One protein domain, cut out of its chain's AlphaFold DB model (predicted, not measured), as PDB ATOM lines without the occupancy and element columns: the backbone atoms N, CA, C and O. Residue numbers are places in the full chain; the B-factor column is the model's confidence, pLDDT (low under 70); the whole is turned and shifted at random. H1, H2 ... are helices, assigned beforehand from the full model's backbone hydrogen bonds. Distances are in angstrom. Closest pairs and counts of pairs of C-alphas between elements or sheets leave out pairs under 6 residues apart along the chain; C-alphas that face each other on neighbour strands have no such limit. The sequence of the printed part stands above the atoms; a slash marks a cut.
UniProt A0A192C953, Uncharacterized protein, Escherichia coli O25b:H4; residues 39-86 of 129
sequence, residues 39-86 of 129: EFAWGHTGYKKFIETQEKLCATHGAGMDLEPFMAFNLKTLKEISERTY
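Overview. This is residues 39 to 86 of the 129 residues of an uncharacterized protein of Escherichia coli O25b:H4 (UniProt A0A192C953). Two helices of similar length, H1 and then H2, meet near their joined ends to make a wide V, with the tight link at its corner. Residues 39 to 42 fold back from the far end of H1 into the V's mouth, and residues 43 to 48 stick out at the tip. The printed part has 48 residues, no named strand, and is all helix. It is only just compact, close to loose, with a radius of gyration of the C-alphas of 11.4 A and spans of 33 by 25 by 14 A.

Along the chain. H1, the longest helix, holds residues 44 to 61 and runs 25.3 A from C-alpha 44 at (181.938, 165.669, 128.888). H2 holds residues 67 to 83 and runs 24.1 A to C-alpha 83 at (175.642, 149.557, 111.703).

Arrangement. H1 touches H2 with residues 54 to 58 alone, and H2 touches H1 with residues 67 to 71 alone. The closest C-alphas, those of Cys 58 and Leu 67, are 6.2 A apart. Their lines are only just about perpendicular, at 73 degrees. In H1 and H2 every O i to N i+4 pair is within hydrogen-bond range.

Size, cuts and confidence. The two C-alphas farthest apart, those of Gly 64 and Tyr 86, are 33.5 A apart. The printed part has no cut, and Ala 41 is its one residue with pLDDT under 70.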
ATOM      1  N   GLU A  39     181.183 156.629 115.797       74.31
ATOM      2  CA  GLU A  39     180.422 156.708 117.044       74.31
ATOM      3  C   GLU A  39     180.182 158.152 117.522       74.31
ATOM      4  O   GLU A  39     180.727 159.131 117.003       74.31
ATOM      5  N   PHE A  40     179.325 158.297 118.537       70.94
ATOM      6  CA  PHE A  40     179.123 159.569 119.223       70.94
ATOM      7  C   PHE A  40     180.336 159.924 120.090       70.94
ATOM      8  O   PHE A  40     180.912 159.085 120.775       70.94
ATOM      9  N   ALA A  41     180.701 161.208 120.116       68.88
ATOM     10  CA  ALA A  41     181.750 161.690 121.005       68.88
ATOM     11  C   ALA A  41     181.262 161.671 122.468       68.88
ATOM     12  O   ALA A  41     180.527 162.560 122.894       68.88
ATOM     13  N   TRP A  42     181.696 160.684 123.252       72.19
ATOM     14  CA  TRP A  42     181.243 160.462 124.636       72.19
ATOM     15  C   TRP A  42     181.956 161.303 125.717       72.19
ATOM     16  O   TRP A  42     181.733 161.106 126.908       72.19
ATOM     17  N   GLY A  43     182.804 162.270 125.346       80.44
ATOM     18  CA  GLY A  43     183.442 163.180 126.312       80.44
ATOM     19  C   GLY A  43     182.445 164.130 126.998       80.44
ATOM     20  O   GLY A  43     181.341 164.322 126.501       80.44
ATOM     21  N   HIS A  44     182.834 164.797 128.096       83.25
ATOM     22  CA  HIS A  44     181.938 165.669 128.888       83.25
ATOM     23  C   HIS A  44     181.137 166.672 128.034       83.25
ATOM     24  O   HIS A  44     179.916 166.784 128.150       83.25
ATOM     25  N   THR A  45     181.812 167.365 127.114       85.88
ATOM     26  CA  THR A  45     181.171 168.300 126.179       85.88
ATOM     27  C   THR A  45     180.240 167.601 125.188       85.88
ATOM     28  O   THR A  45     179.195 168.148 124.842       85.88
ATOM     29  N   GLY A  46     180.615 166.414 124.711       86.38
ATOM     30  CA  GLY A  46     179.825 165.641 123.759       86.38
ATOM     31  C   GLY A  46     178.568 165.059 124.399       86.38
ATOM     32  O   GLY A  46     177.485 165.222 123.846       86.38
ATOM     33  N   TYR A  47     178.683 164.527 125.617       87.38
ATOM     34  CA  TYR A  47     177.548 164.065 126.407       87.38
ATOM     35  C   TYR A  47     176.554 165.195 126.693       87.38
ATOM     36  O   TYR A  47     175.363 165.045 126.443       87.38
ATOM     37  N   LYS A  48     177.034 166.371 127.127       90.62
ATOM     38  CA  LYS A  48     176.158 167.530 127.355       90.62
ATOM     39  C   LYS A  48     175.390 167.922 126.086       90.62
ATOM     40  O   LYS A  48     174.173 168.067 126.130       90.62
ATOM     41  N   LYS A  49     176.083 168.034 124.948       90.81
ATOM     42  CA  LYS A  49     175.449 168.333 123.652       90.81
ATOM     43  C   LYS A  49     174.475 167.243 123.211       90.81
ATOM     44  O   LYS A  49     173.459 167.554 122.592       90.81
ATOM     45  N   PHE A  50     174.786 165.982 123.500       89.50
ATOM     46  CA  PHE A  50     173.904 164.859 123.223       89.50
ATOM     47  C   PHE A  50     172.595 165.007 124.000       89.50
ATOM     48  O   PHE A  50     171.542 165.018 123.370       89.50
ATOM     49  N   ILE A  51     172.653 165.231 125.318       91.94
ATOM     50  CA  ILE A  51     171.460 165.441 126.154       91.94
ATOM     51  C   ILE A  51     170.649 166.648 125.671       91.94
ATOM     52  O   ILE A  51     169.464 166.498 125.392       91.94
ATOM     53  N   GLU A  52     171.286 167.800 125.441       94.19
ATOM     54  CA  GLU A  52     170.610 168.995 124.903       94.19
ATOM     55  C   GLU A  52     169.921 168.725 123.549       94.19
ATOM     56  O   GLU A  52     168.896 169.326 123.217       94.19
ATOM     57  N   THR A  53     170.488 167.832 122.733       92.62
ATOM     58  CA  THR A  53     169.895 167.414 121.455       92.62
ATOM     59  C   THR A  53     168.709 166.478 121.678       92.62
ATOM     60  O   THR A  53     167.681 166.655 121.027       92.62
ATOM     61  N   GLN A  54     168.815 165.517 122.602       94.19
ATOM     62  CA  GLN A  54     167.717 164.612 122.952       94.19
ATOM     63  C   GLN A  54     166.521 165.374 123.521       94.19
ATOM     64  O   GLN A  54     165.400 165.121 123.096       94.19
ATOM     65  N   GLU A  55     166.747 166.355 124.397       95.50
ATOM     66  CA  GLU A  55     165.691 167.215 124.946       95.50
ATOM     67  C   GLU A  55     164.927 167.948 123.836       95.50
ATOM     68  O   GLU A  55     163.695 167.910 123.789       95.50
ATOM     69  N   LYS A  56     165.651 168.563 122.889       95.94
ATOM     70  CA  LYS A  56     165.045 169.260 121.744       95.94
ATOM     71  C   LYS A  56     164.254 168.310 120.852       95.94
ATOM     72  O   LYS A  56     163.126 168.627 120.486       95.94
ATOM     73  N   LEU A  57     164.832 167.157 120.512       94.56
ATOM     74  CA  LEU A  57     164.171 166.158 119.673       94.56
ATOM     75  C   LEU A  57     162.947 165.550 120.365       94.56
ATOM     76  O   LEU A  57     161.946 165.304 119.703       94.56
ATOM     77  N   CYS A  58     162.991 165.343 121.681       96.31
ATOM     78  CA  CYS A  58     161.853 164.855 122.453       96.31
ATOM     79  C   CYS A  58     160.719 165.888 122.464       96.31
ATOM     80  O   CYS A  58     159.560 165.541 122.250       96.31
ATOM     81  N   ALA A  59     161.042 167.174 122.621       95.25
ATOM     82  CA  ALA A  59     160.046 168.241 122.575       95.25
ATOM     83  C   ALA A  59     159.365 168.368 121.198       95.25
ATOM     84  O   ALA A  59     158.177 168.678 121.131       95.25
ATOM     85  N   THR A  60     160.088 168.123 120.096       95.44
ATOM     86  CA  THR A  60     159.543 168.264 118.731       95.44
ATOM     87  C   THR A  60     158.956 166.976 118.153       95.44
ATOM     88  O   THR A  60     158.009 167.034 117.371       95.44
ATOM     89  N   HIS A  61     159.512 165.816 118.503       93.56
ATOM     90  CA  HIS A  61     159.207 164.515 117.894       93.56
ATOM     91  C   HIS A  61     158.876 163.416 118.909       93.56
ATOM     92  O   HIS A  61     158.557 162.303 118.503       93.56
ATOM     93  N   GLY A  62     158.918 163.701 120.212       90.56
ATOM     94  CA  GLY A  62     158.674 162.709 121.261       90.56
ATOM     95  C   GLY A  62     157.223 162.251 121.373       90.56
ATOM     96  O   GLY A  62     156.956 161.288 122.080       90.56
ATOM     97  N   ALA A  63     156.280 162.902 120.684       92.75
ATOM     98  CA  ALA A  63     154.868 162.504 120.646       92.75
ATOM     99  C   ALA A  63     154.234 162.312 122.046       92.75
ATOM    100  O   ALA A  63     153.405 161.428 122.244       92.75
ATOM    101  N   GLY A  64     154.633 163.145 123.017       92.12
ATOM    102  CA  GLY A  64     154.164 163.081 124.409       92.12
ATOM    103  C   GLY A  64     154.896 162.070 125.301       92.12
ATOM    104  O   GLY A  64     154.478 161.866 126.435       92.12
ATOM    105  N   MET A  65     155.963 161.439 124.808       94.00
ATOM    106  CA  MET A  65     156.824 160.539 125.575       94.00
ATOM    107  C   MET A  65     157.752 161.310 126.527       94.00
ATOM    108  O   MET A  65     158.229 162.396 126.191       94.00
ATOM    109  N   ASP A  66     158.051 160.714 127.684       96.25
ATOM    110  CA  ASP A  66     159.096 161.201 128.588       96.25
ATOM    111  C   ASP A  66     160.500 161.057 127.971       96.25
ATOM    112  O   ASP A  66     160.755 160.190 127.131       96.25
ATOM    113  N   LEU A  67     161.445 161.883 128.432       93.56
ATOM    114  CA  LEU A  67     162.791 161.967 127.854       93.56
ATOM    115  C   LEU A  67     163.564 160.640 127.901       93.56
ATOM    116  O   LEU A  67     164.214 160.284 126.923       93.56
ATOM    117  N   GLU A  68     163.493 159.906 129.011       94.38
ATOM    118  CA  GLU A  68     164.218 158.640 129.199       94.38
ATOM    119  C   GLU A  68     163.842 157.563 128.160       94.38
ATOM    120  O   GLU A  68     164.720 157.115 127.411       94.38
ATOM    121  N   PRO A  69     162.563 157.152 128.028       94.38
ATOM    122  CA  PRO A  69     162.177 156.179 127.007       94.38
ATOM    123  C   PRO A  69     162.409 156.692 125.577       94.38
ATOM    124  O   PRO A  69     162.795 155.902 124.710       94.38
ATOM    125  N   PHE A  70     162.255 158.000 125.334       95.06
ATOM    126  CA  PHE A  70     162.563 158.600 124.034       95.06
ATOM    127  C   PHE A  70     164.048 158.449 123.689       95.06
ATOM    128  O   PHE A  70     164.402 157.989 122.601       95.06
ATOM    129  N   MET A  71     164.922 158.786 124.636       93.25
ATOM    130  CA  MET A  71     166.368 158.692 124.483       93.25
ATOM    131  C   MET A  71     166.813 157.244 124.265       93.25
ATOM    132  O   MET A  71     167.623 156.992 123.373       93.25
ATOM    133  N   ALA A  72     166.258 156.280 125.007       92.44
ATOM    134  CA  ALA A  72     166.555 154.861 124.814       92.44
ATOM    135  C   ALA A  72     166.186 154.378 123.397       92.44
ATOM    136  O   ALA A  72     166.975 153.691 122.739       92.44
ATOM    137  N   PHE A  73     165.014 154.777 122.892       92.50
ATOM    138  CA  PHE A  73     164.591 154.463 121.527       92.50
ATOM    139  C   PHE A  73     165.486 155.129 120.472       92.50
ATOM    140  O   PHE A  73     165.886 154.494 119.489       92.50
ATOM    141  N   ASN A  74     165.838 156.398 120.680       91.06
ATOM    142  CA  ASN A  74     166.682 157.138 119.752       91.06
ATOM    143  C   ASN A  74     168.103 156.558 119.705       91.06
ATOM    144  O   ASN A  74     168.639 156.341 118.624       91.06
ATOM    145  N   LEU A  75     168.690 156.208 120.853       89.69
ATOM    146  CA  LEU A  75     169.997 155.545 120.921       89.69
ATOM    147  C   LEU A  75     170.013 154.219 120.157       89.69
ATOM    148  O   LEU A  75     170.955 153.952 119.410       89.69
ATOM    149  N   LYS A  76     168.955 153.410 120.291       90.19
ATOM    150  CA  LYS A  76     168.805 152.181 119.503       90.19
ATOM    151  C   LYS A  76     168.777 152.483 118.002       90.19
ATOM    152  O   LYS A  76     169.516 151.863 117.243       90.19
ATOM    153  N   THR A  77     167.972 153.460 117.591       89.62
ATOM    154  CA  THR A  77     167.861 153.880 116.184       89.62
ATOM    155  C   THR A  77     169.203 154.366 115.631       89.62
ATOM    156  O   THR A  77     169.616 153.973 114.543       89.62
ATOM    157  N   LEU A  78     169.925 155.186 116.392       86.44
ATOM    158  CA  LEU A  78     171.238 155.705 116.017       86.44
ATOM    159  C   LEU A  78     172.272 154.588 115.847       86.44
ATOM    160  O   LEU A  78     173.047 154.612 114.889       86.44
ATOM    161  N   LYS A  79     172.250 153.584 116.730       85.00
ATOM    162  CA  LYS A  79     173.096 152.394 116.597       85.00
ATOM    163  C   LYS A  79     172.789 151.629 115.309       85.00
ATOM    164  O   LYS A  79     173.707 151.316 114.559       85.00
ATOM    165  N   GLU A  80     171.514 151.389 115.008       88.25
ATOM    166  CA  GLU A  80     171.101 150.708 113.773       88.25
ATOM    167  C   GLU A  80     171.516 151.483 112.511       88.25
ATOM    168  O   GLU A  80     171.921 150.878 111.514       88.25
ATOM    169  N   ILE A  81     171.454 152.818 112.546       87.19
ATOM    170  CA  ILE A  81     171.942 153.677 111.458       87.19
ATOM    171  C   ILE A  81     173.453 153.514 111.289       87.19
ATOM    172  O   ILE A  81     173.915 153.321 110.163       87.19
ATOM    173  N   SER A  82     174.222 153.557 112.379       83.38
ATOM    174  CA  SER A  82     175.679 153.375 112.333       83.38
ATOM    175  C   SER A  82     176.063 152.000 111.763       83.38
ATOM    176  O   SER A  82     176.851 151.915 110.821       83.38
ATOM    177  N   GLU A  83     175.408 150.922 112.207       83.88
ATOM    178  CA  GLU A  83     175.642 149.557 111.703       83.88
ATOM    179  C   GLU A  83     175.329 149.395 110.205       83.88
ATOM    180  O   GLU A  83     175.934 148.564 109.520       83.88
ATOM    181  N   ARG A  84     174.394 150.196 109.685       88.69
ATOM    182  CA  ARG A  84     173.995 150.226 108.268       88.69
ATOM    183  C   ARG A  84     174.684 151.332 107.472       88.69
ATOM    184  O   ARG A  84     174.324 151.565 106.317       88.69
ATOM    185  N   THR A  85     175.662 152.011 108.061       88.44
ATOM    186  CA  THR A  85     176.439 153.047 107.389       88.44
ATOM    187  C   THR A  85     177.652 152.415 106.717       88.44
ATOM    188  O   THR A  85     178.392 151.629 107.309       88.44
ATOM    189  N   TYR A  86     177.843 152.763 105.447       90.00
ATOM    190  CA  TYR A  86     178.922 152.262 104.606       90.00
ATOM    191  C   TYR A  86     179.704 153.443 104.037       90.00
ATOM    192  O   TYR A  86     179.126 154.400 103.522       90.00
TER     193      TYR A  86